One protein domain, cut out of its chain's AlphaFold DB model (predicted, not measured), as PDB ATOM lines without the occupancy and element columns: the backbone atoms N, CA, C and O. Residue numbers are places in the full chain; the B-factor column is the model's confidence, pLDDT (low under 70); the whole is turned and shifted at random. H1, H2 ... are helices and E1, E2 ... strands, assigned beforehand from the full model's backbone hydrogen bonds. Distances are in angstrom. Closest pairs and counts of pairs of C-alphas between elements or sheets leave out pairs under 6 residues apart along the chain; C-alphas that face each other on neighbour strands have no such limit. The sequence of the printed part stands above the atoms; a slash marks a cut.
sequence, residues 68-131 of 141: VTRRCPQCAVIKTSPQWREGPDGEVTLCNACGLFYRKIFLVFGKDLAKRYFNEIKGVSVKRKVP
ATOM      1  N   VAL A  68      -0.641  22.592 183.129       80.95
ATOM      2  CA  VAL A  68      -0.699  21.236 183.668       80.95
ATOM      3  C   VAL A  68       0.717  20.677 183.660       80.95
ATOM      4  O   VAL A  68       1.374  20.660 182.615       80.95
ATOM      5  N   THR A  69       1.200  20.248 184.824       85.71
ATOM      6  CA  THR A  69       2.480  19.548 184.953       85.71
ATOM      7  C   THR A  69       2.284  18.102 184.527       85.71
ATOM      8  O   THR A  69       1.598  17.342 185.204       85.71
ATOM      9  N   ARG A  70       2.866  17.715 183.389       87.55
ATOM     10  CA  ARG A  70       2.909  16.314 182.938       87.55
ATOM     11  C   ARG A  70       4.282  15.996 182.351       87.55
ATOM     12  O   ARG A  70       5.053  16.896 182.001       87.55
ATOM     13  N   ARG A  71       4.603  14.708 182.237       89.82
ATOM     14  CA  ARG A  71       5.786  14.240 181.506       89.82
ATOM     15  C   ARG A  71       5.490  14.289 180.009       89.82
ATOM     16  O   ARG A  71       4.549  13.656 179.550       89.82
ATOM     17  N   CYS A  72       6.290  15.030 179.248       91.10
ATOM     18  CA  CYS A  72       6.201  14.998 177.788       91.10
ATOM     19  C   CYS A  72       6.823  13.686 177.279       91.10
ATOM     20  O   CYS A  72       7.999  13.466 177.574       91.10
ATOM     21  N   PRO A  73       6.120  12.847 176.495       89.96
ATOM     22  CA  PRO A  73       6.663  11.572 176.021       89.96
ATOM     23  C   PRO A  73       7.843  11.768 175.063       89.96
ATOM     24  O   PRO A  73       8.726  10.926 174.992       89.96
ATOM     25  N   GLN A  74       7.907  12.913 174.373       90.64
ATOM     26  CA  GLN A  74       8.971  13.175 173.409       90.64
ATOM     27  C   GLN A  74      10.307  13.520 174.058       90.64
ATOM     28  O   GLN A  74      11.325  12.952 173.701       90.64
ATOM     29  N   CYS A  75      10.326  14.478 174.988       90.37
ATOM     30  CA  CYS A  75      11.574  14.897 175.637       90.37
ATOM     31  C   CYS A  75      11.804  14.229 176.996       90.37
ATOM     32  O   CYS A  75      12.783  14.555 177.650       90.37
ATOM     33  N   ALA A  76      10.872  13.387 177.458       89.01
ATOM     34  CA  ALA A  76      10.838  12.738 178.774       89.01
ATOM     35  C   ALA A  76      10.921  13.669 180.005       89.01
ATOM     36  O   ALA A  76      10.833  13.189 181.136       89.01
ATOM     37  N   VAL A  77      11.022  14.991 179.814       86.74
ATOM     38  CA  VAL A  77      11.069  15.984 180.893       86.74
ATOM     39  C   VAL A  77       9.660  16.285 181.407       86.74
ATOM     40  O   VAL A  77       8.738  16.548 180.625       86.74
ATOM     41  N   ILE A  78       9.515  16.300 182.733       84.96
ATOM     42  CA  ILE A  78       8.326  16.806 183.423       84.96
ATOM     43  C   ILE A  78       8.297  18.324 183.252       84.96
ATOM     44  O   ILE A  78       9.214  19.024 183.678       84.96
ATOM     45  N   LYS A  79       7.273  18.840 182.571       82.27
ATOM     46  CA  LYS A  79       7.144  20.271 182.282       82.27
ATOM     47  C   LYS A  79       5.737  20.743 182.587       82.27
ATOM     48  O   LYS A  79       4.758  20.121 182.181       82.27
ATOM     49  N   THR A  80       5.651  21.897 183.231       84.30
ATOM     50  CA  THR A  80       4.426  22.684 183.303       84.30
ATOM     51  C   THR A  80       4.260  23.389 181.966       84.30
ATOM     52  O   THR A  80       4.976  24.344 181.661       84.30
ATOM     53  N   SER A  81       3.370  22.875 181.117       83.02
ATOM     54  CA  SER A  81       3.105  23.491 179.817       83.02
ATOM     55  C   SER A  81       1.798  24.278 179.865       83.02
ATOM     56  O   SER A  81       0.797  23.729 180.328       83.02
ATOM     57  N   PRO A  82       1.771  25.536 179.383       85.05
ATOM     58  CA  PRO A  82       0.525  26.294 179.292       85.05
ATOM     59  C   PRO A  82      -0.436  25.691 178.256       85.05
ATOM     60  O   PRO A  82      -1.639  25.895 178.352       85.05
ATOM     61  N   GLN A  83       0.097  24.939 177.287       88.72
ATOM     62  CA  GLN A  83      -0.663  24.266 176.241       88.72
ATOM     63  C   GLN A  83      -0.014  22.921 175.905       88.72
ATOM     64  O   GLN A  83       1.193  22.850 175.655       88.72
ATOM     65  N   TRP A  84      -0.836  21.879 175.843       89.65
ATOM     66  CA  TRP A  84      -0.464  20.569 175.317       89.65
ATOM     67  C   TRP A  84      -0.902  20.477 173.855       89.65
ATOM     68  O   TRP A  84      -1.954  20.999 173.487       89.65
ATOM     69  N   ARG A  85      -0.047  19.912 173.003       92.45
ATOM     70  CA  ARG A  85      -0.220  19.850 171.546       92.45
ATOM     71  C   ARG A  85      -0.267  18.397 171.085       92.45
ATOM     72  O   ARG A  85       0.321  17.527 171.724       92.45
ATOM     73  N   GLU A  86      -0.922  18.170 169.957       91.20
ATOM     74  CA  GLU A  86      -0.957  16.874 169.279       91.20
ATOM     75  C   GLU A  86       0.436  16.460 168.791       91.20
ATOM     76  O   GLU A  86       1.251  17.294 168.367       91.20
ATOM     77  N   GLY A  87       0.715  15.164 168.910       89.50
ATOM     78  CA  GLY A  87       1.954  14.537 168.470       89.50
ATOM     79  C   GLY A  87       1.800  13.664 167.220       89.50
ATOM     80  O   GLY A  87       0.741  13.639 166.598       89.50
ATOM     81  N   PRO A  88       2.856  12.919 166.851       90.10
ATOM     82  CA  PRO A  88       2.852  12.021 165.690       90.10
ATOM     83  C   PRO A  88       1.871  10.846 165.769       90.10
ATOM     84  O   PRO A  88       1.557  10.238 164.743       90.10
ATOM     85  N   ASP A  89       1.423  10.512 166.975       85.26
ATOM     86  CA  ASP A  89       0.507   9.404 167.236       85.26
ATOM     87  C   ASP A  89      -0.958   9.879 167.365       85.26
ATOM     88  O   ASP A  89      -1.866   9.064 167.330       85.26
ATOM     89  N   GLY A  90      -1.205  11.198 167.321       76.86
ATOM     90  CA  GLY A  90      -2.549  11.791 167.306       76.86
ATOM     91  C   GLY A  90      -3.049  12.245 168.676       76.86
ATOM     92  O   GLY A  90      -3.924  13.102 168.753       76.86
ATOM     93  N   GLU A  91      -2.454  11.779 169.774       78.94
ATOM     94  CA  GLU A  91      -2.874  12.212 171.105       78.94
ATOM     95  C   GLU A  91      -2.256  13.565 171.501       78.94
ATOM     96  O   GLU A  91      -1.107  13.893 171.169       78.94
ATOM     97  N   VAL A  92      -3.004  14.342 172.294       76.19
ATOM     98  CA  VAL A  92      -2.589  15.631 172.880       76.19
ATOM     99  C   VAL A  92      -1.559  15.402 173.993       76.19
ATOM    100  O   VAL A  92      -1.840  15.514 175.186       76.19
ATOM    101  N   THR A  93      -0.342  15.033 173.604       81.45
ATOM    102  CA  THR A  93       0.680  14.520 174.529       81.45
ATOM    103  C   THR A  93       1.945  15.357 174.572       81.45
ATOM    104  O   THR A  93       2.714  15.268 175.531       81.45
ATOM    105  N   LEU A  94       2.194  16.202 173.575       91.44
ATOM    106  CA  LEU A  94       3.435  16.960 173.505       91.44
ATOM    107  C   LEU A  94       3.336  18.247 174.317       91.44
ATOM    108  O   LEU A  94       2.360  18.991 174.234       91.44
ATOM    109  N   CYS A  95       4.401  18.576 175.051       92.14
ATOM    110  CA  CYS A  95       4.521  19.915 175.619       92.14
ATOM    111  C   CYS A  95       4.597  20.959 174.494       92.14
ATOM    112  O   CYS A  95       5.026  20.649 173.376       92.14
ATOM    113  N   ASN A  96       4.259  22.214 174.802       92.07
ATOM    114  CA  ASN A  96       4.211  23.298 173.819       92.07
ATOM    115  C   ASN A  96       5.456  23.350 172.912       92.07
ATOM    116  O   ASN A  96       5.342  23.442 171.693       92.07
ATOM    117  N   ALA A  97       6.650  23.221 173.495       91.60
ATOM    118  CA  ALA A  97       7.898  23.313 172.747       91.60
ATOM    119  C   ALA A  97       8.138  22.118 171.800       91.60
ATOM    120  O   ALA A  97       8.681  22.304 170.713       91.60
ATOM    121  N   CYS A  98       7.742  20.903 172.192       92.99
ATOM    122  CA  CYS A  98       7.858  19.712 171.345       92.99
ATOM    123  C   CYS A  98       6.814  19.725 170.224       92.99
ATOM    124  O   CYS A  98       7.162  19.445 169.082       92.99
ATOM    125  N   GLY A  99       5.571  20.114 170.520       93.09
ATOM    126  CA  GLY A  99       4.514  20.172 169.507       93.09
ATOM    127  C   GLY A  99       4.737  21.261 168.456       93.09
ATOM    128  O   GLY A  99       4.486  21.036 167.277       93.09
ATOM    129  N   LEU A 100       5.281  22.422 168.845       92.85
ATOM    130  CA  LEU A 100       5.691  23.450 167.877       92.85
ATOM    131  C   LEU A 100       6.786  22.942 166.935       92.85
ATOM    132  O   LEU A 100       6.736  23.186 165.730       92.85
ATOM    133  N   PHE A 101       7.766  22.219 167.480       92.81
ATOM    134  CA  PHE A 101       8.823  21.625 166.672       92.81
ATOM    135  C   PHE A 101       8.274  20.540 165.738       92.81
ATOM    136  O   PHE A 101       8.613  20.546 164.558       92.81
ATOM    137  N   TYR A 102       7.367  19.686 166.226       92.76
ATOM    138  CA  TYR A 102       6.705  18.661 165.416       92.76
ATOM    139  C   TYR A 102       5.968  19.288 164.234       92.76
ATOM    140  O   TYR A 102       6.236  18.929 163.090       92.76
ATOM    141  N   ARG A 103       5.141  20.311 164.489       92.09
ATOM    142  CA  ARG A 103       4.415  21.041 163.441       92.09
ATOM    143  C   ARG A 103       5.355  21.646 162.398       92.09
ATOM    144  O   ARG A 103       5.051  21.604 161.213       92.09
ATOM    145  N   LYS A 104       6.508  22.179 162.812       91.21
ATOM    146  CA  LYS A 104       7.505  22.721 161.878       91.21
ATOM    147  C   LYS A 104       8.079  21.646 160.952       91.21
ATOM    148  O   LYS A 104       8.236  21.911 159.768       91.21
ATOM    149  N   ILE A 105       8.409  20.465 161.475       91.39
ATOM    150  CA  ILE A 105       8.907  19.357 160.646       91.39
ATOM    151  C   ILE A 105       7.781  18.822 159.751       91.39
ATOM    152  O   ILE A 105       8.000  18.648 158.557       91.39
ATOM    153  N   PHE A 106       6.574  18.662 160.297       91.78
ATOM    154  CA  PHE A 106       5.379  18.218 159.578       91.78
ATOM    155  C   PHE A 106       5.059  19.100 158.367       91.78
ATOM    156  O   PHE A 106       4.874  18.582 157.273       91.78
ATOM    157  N   LEU A 107       5.048  20.428 158.535       90.92
ATOM    158  CA  LEU A 107       4.731  21.364 157.450       90.92
ATOM    159  C   LEU A 107       5.800  21.407 156.349       90.92
ATOM    160  O   LEU A 107       5.501  21.803 155.234       90.92
ATOM    161  N   VAL A 108       7.051  21.064 156.666       90.24
ATOM    162  CA  VAL A 108       8.178  21.205 155.730       90.24
ATOM    163  C   VAL A 108       8.494  19.897 155.011       90.24
ATOM    164  O   VAL A 108       8.877  19.923 153.846       90.24
ATOM    165  N   PHE A 109       8.386  18.767 155.704       90.81
ATOM    166  CA  PHE A 109       8.815  17.454 155.215       90.81
ATOM    167  C   PHE A 109       7.660  16.454 155.088       90.81
ATOM    168  O   PHE A 109       7.870  15.336 154.631       90.81
ATOM    169  N   GLY A 110       6.455  16.822 155.514       90.83
ATOM    170  CA  GLY A 110       5.291  15.949 155.494       90.83
ATOM    171  C   GLY A 110       5.170  15.058 156.731       90.83
ATOM    172  O   GLY A 110       6.029  15.019 157.620       90.83
ATOM    173  N   LYS A 111       4.047  14.336 156.785       90.85
ATOM    174  CA  LYS A 111       3.624  13.525 157.936       90.85
ATOM    175  C   LYS A 111       4.601  12.393 158.254       90.85
ATOM    176  O   LYS A 111       5.015  12.253 159.405       90.85
ATOM    177  N   ASP A 112       4.992  11.615 157.247       91.16
ATOM    178  CA  ASP A 112       5.767  10.384 157.446       91.16
ATOM    179  C   ASP A 112       7.172  10.661 157.976       91.16
ATOM    180  O   ASP A 112       7.625  10.033 158.937       91.16
ATOM    181  N   LEU A 113       7.850  11.653 157.396       91.12
ATOM    182  CA  LEU A 113       9.188  12.058 157.822       91.12
ATOM    183  C   LEU A 113       9.170  12.702 159.206       91.12
ATOM    184  O   LEU A 113      10.032  12.395 160.030       91.12
ATOM    185  N   ALA A 114       8.170  13.539 159.498       91.25
ATOM    186  CA  ALA A 114       8.012  14.117 160.826       91.25
ATOM    187  C   ALA A 114       7.802  13.042 161.897       91.25
ATOM    188  O   ALA A 114       8.449  13.093 162.947       91.25
ATOM    189  N   LYS A 115       6.950  12.047 161.619       92.14
ATOM    190  CA  LYS A 115       6.696  10.916 162.515       92.14
ATOM    191  C   LYS A 115       7.950  10.074 162.743       92.14
ATOM    192  O   LYS A 115       8.311   9.837 163.895       92.14
ATOM    193  N   ARG A 116       8.641   9.668 161.673       91.71
ATOM    194  CA  ARG A 116       9.892   8.891 161.756       91.71
ATOM    195  C   ARG A 116      10.953   9.612 162.578       91.71
ATOM    196  O   ARG A 116      11.472   9.040 163.532       91.71
ATOM    197  N   TYR A 117      11.204  10.881 162.265       91.04
ATOM    198  CA  TYR A 117      12.200  11.674 162.976       91.04
ATOM    199  C   TYR A 117      11.866  11.832 164.464       91.04
ATOM    200  O   TYR A 117      12.740  11.714 165.321       91.04
ATOM    201  N   PHE A 118      10.595  12.073 164.800       91.27
ATOM    202  CA  PHE A 118      10.199  12.169 166.202       91.27
ATOM    203  C   PHE A 118      10.344  10.836 166.933       91.27
ATOM    204  O   PHE A 118      10.789  10.854 168.075       91.27
ATOM    205  N   ASN A 119      10.034   9.707 166.295       90.63
ATOM    206  CA  ASN A 119      10.243   8.387 166.889       90.63
ATOM    207  C   ASN A 119      11.720   8.109 167.196       90.63
ATOM    208  O   ASN A 119      12.016   7.598 168.270       90.63
ATOM    209  N   GLU A 120      12.631   8.496 166.303       89.58
ATOM    210  CA  GLU A 120      14.077   8.302 166.474       89.58
ATOM    211  C   GLU A 120      14.640   9.075 167.677       89.58
ATOM    212  O   GLU A 120      15.500   8.580 168.398       89.58
ATOM    213  N   ILE A 121      14.128  10.281 167.935       88.32
ATOM    214  CA  ILE A 121      14.630  11.147 169.012       88.32
ATOM    215  C   ILE A 121      13.819  11.057 170.317       88.32
ATOM    216  O   ILE A 121      14.040  11.868 171.226       88.32
ATOM    217  N   LYS A 122      12.848  10.133 170.415       89.05
ATOM    218  CA  LYS A 122      12.021   9.947 171.623       89.05
ATOM    219  C   LYS A 122      12.928   9.741 172.845       89.05
ATOM    220  O   LYS A 122      13.859   8.948 172.829       89.05
ATOM    221  N   GLY A 123      12.667  10.488 173.915       84.00
ATOM    222  CA  GLY A 123      13.422  10.433 175.171       84.00
ATOM    223  C   GLY A 123      14.696  11.283 175.205       84.00
ATOM    224  O   GLY A 123      15.198  11.567 176.291       84.00
ATOM    225  N   VAL A 124      15.186  11.770 174.063       82.74
ATOM    226  CA  VAL A 124      16.380  12.620 174.020       82.74
ATOM    227  C   VAL A 124      15.974  14.084 174.186       82.74
ATOM    228  O   VAL A 124      15.085  14.603 173.505       82.74
ATOM    229  N   SER A 125      16.652  14.805 175.079       79.07
ATOM    230  CA  SER A 125      16.511  16.261 175.163       79.07
ATOM    231  C   SER A 125      17.248  16.925 173.996       79.07
ATOM    232  O   SER A 125      18.344  17.466 174.149       79.07
ATOM    233  N   VAL A 126      16.656  16.873 172.804       70.81
ATOM    234  CA  VAL A 126      17.283  17.418 171.597       70.81
ATOM    235  C   VAL A 126      17.217  18.943 171.586       70.81
ATOM    236  O   VAL A 126      16.192  19.557 171.909       70.81
ATOM    237  N   LYS A 127      18.304  19.575 171.129       80.31
ATOM    238  CA  LYS A 127      18.263  20.969 170.675       80.31
ATOM    239  C   LYS A 127      17.201  21.068 169.576       80.31
ATOM    240  O   LYS A 127      17.223  20.296 168.625       80.31
ATOM    241  N   ARG A 128      16.276  22.025 169.695       79.37
ATOM    242  CA  ARG A 128      15.134  22.216 168.776       79.37
ATOM    243  C   ARG A 128      15.570  22.849 167.451       79.37
ATOM    244  O   ARG A 128      15.118  23.932 167.084       79.37
ATOM    245  N   LYS A 129      16.492  22.192 166.755       83.16
ATOM    246  CA  LYS A 129      16.987  22.555 165.429       83.16
ATOM    247  C   LYS A 129      16.635  21.419 164.479       83.16
ATOM    248  O   LYS A 129      16.687  20.260 164.870       83.16
ATOM    249  N   VAL A 130      16.271  21.759 163.243       80.70
ATOM    250  CA  VAL A 130      16.077  20.752 162.191       80.70
ATOM    251  C   VAL A 130      17.381  19.951 162.079       80.70
ATOM    252  O   VAL A 130      18.432  20.584 161.916       80.70
ATOM    253  N   PRO A 131      17.342  18.618 162.233       78.97
ATOM    254  CA  PRO A 131      18.530  17.778 162.209       78.97
ATOM    255  C   PRO A 131      19.193  17.857 160.835       78.97
ATOM    256  O   PRO A 131      18.529  18.066 159.818       78.97
TER     257      PRO A 131
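What this domain is: This is residues 68 to 131 of the 141 residues of the protein "Protein GAT3" of Saccharomyces cerevisiae (strain ATCC 204508 / S288c) (UniProt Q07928). Two small strand hairpins make one end of an elongated body and two helices the other; H1 runs on from the second hairpin, E3 and E4, along the long axis, and H2 folds back beside it at a steep tilt. The tail after H2, residues 121 to 131, loops out and folds back with no named element. The 64 printed residues hold E1, E2, E3, E4, H1, H2 in chain order, mixed in class, with two separate antiparallel sheets, E1 - E2 and E3 - E4. The whole is compact, with a radius of gyration of the C-alphas of 10.7 A and spans of 30 by 19 by 17 A.

How they stand to each other: E3, residues 84 to 86, and E4, residues 92 to 95, form an antiparallel hairpin at 122 degrees, with N 85 and O 94 2.9 A apart, within hydrogen-bond range. E1, residues 68 to 71, and E2, residues 78 to 81, form another at 147 degrees, with N 79 and O 70 3.0 A apart, also within range. E2 runs on into E3 across 2 residues, at 95 degrees. E1 and E4 are near each other, with 8 pairs of C-alphas within 10 A. H1, residues 96 to 109, comes closest to E3 at the C-alphas of Gly 99 and Arg 85, 5.2 A apart. With residues 102 to 106 alone, H1 touches H2, residues 111 to 120; their closest C-alphas, of Phe 106 and Ala 114, are 5.0 A apart. The two helices run opposite ways at a steep tilt of 50 degrees. H2 is apart from E1, E2, E3 and E4. In H1 and H2 every O i to N i+4 pair is within hydrogen-bond range.

Where its parts are: E1 begins at C-alpha 68, (-0.699, 21.236, 183.668). H1 spans 20.0 A from C-alpha 96, (4.211, 23.298, 173.819), to C-alpha 109; H2 spans 14.5 A and ends at C-alpha 120, (14.077, 8.302, 166.474).

The domain as a whole: The two C-alphas farthest apart, of Thr 69 and Phe 109, are 30.5 A apart. The printed part has no cut, and no link between named elements is long. Mean pLDDT of the printed part is 87.7, and no printed residue is under 70.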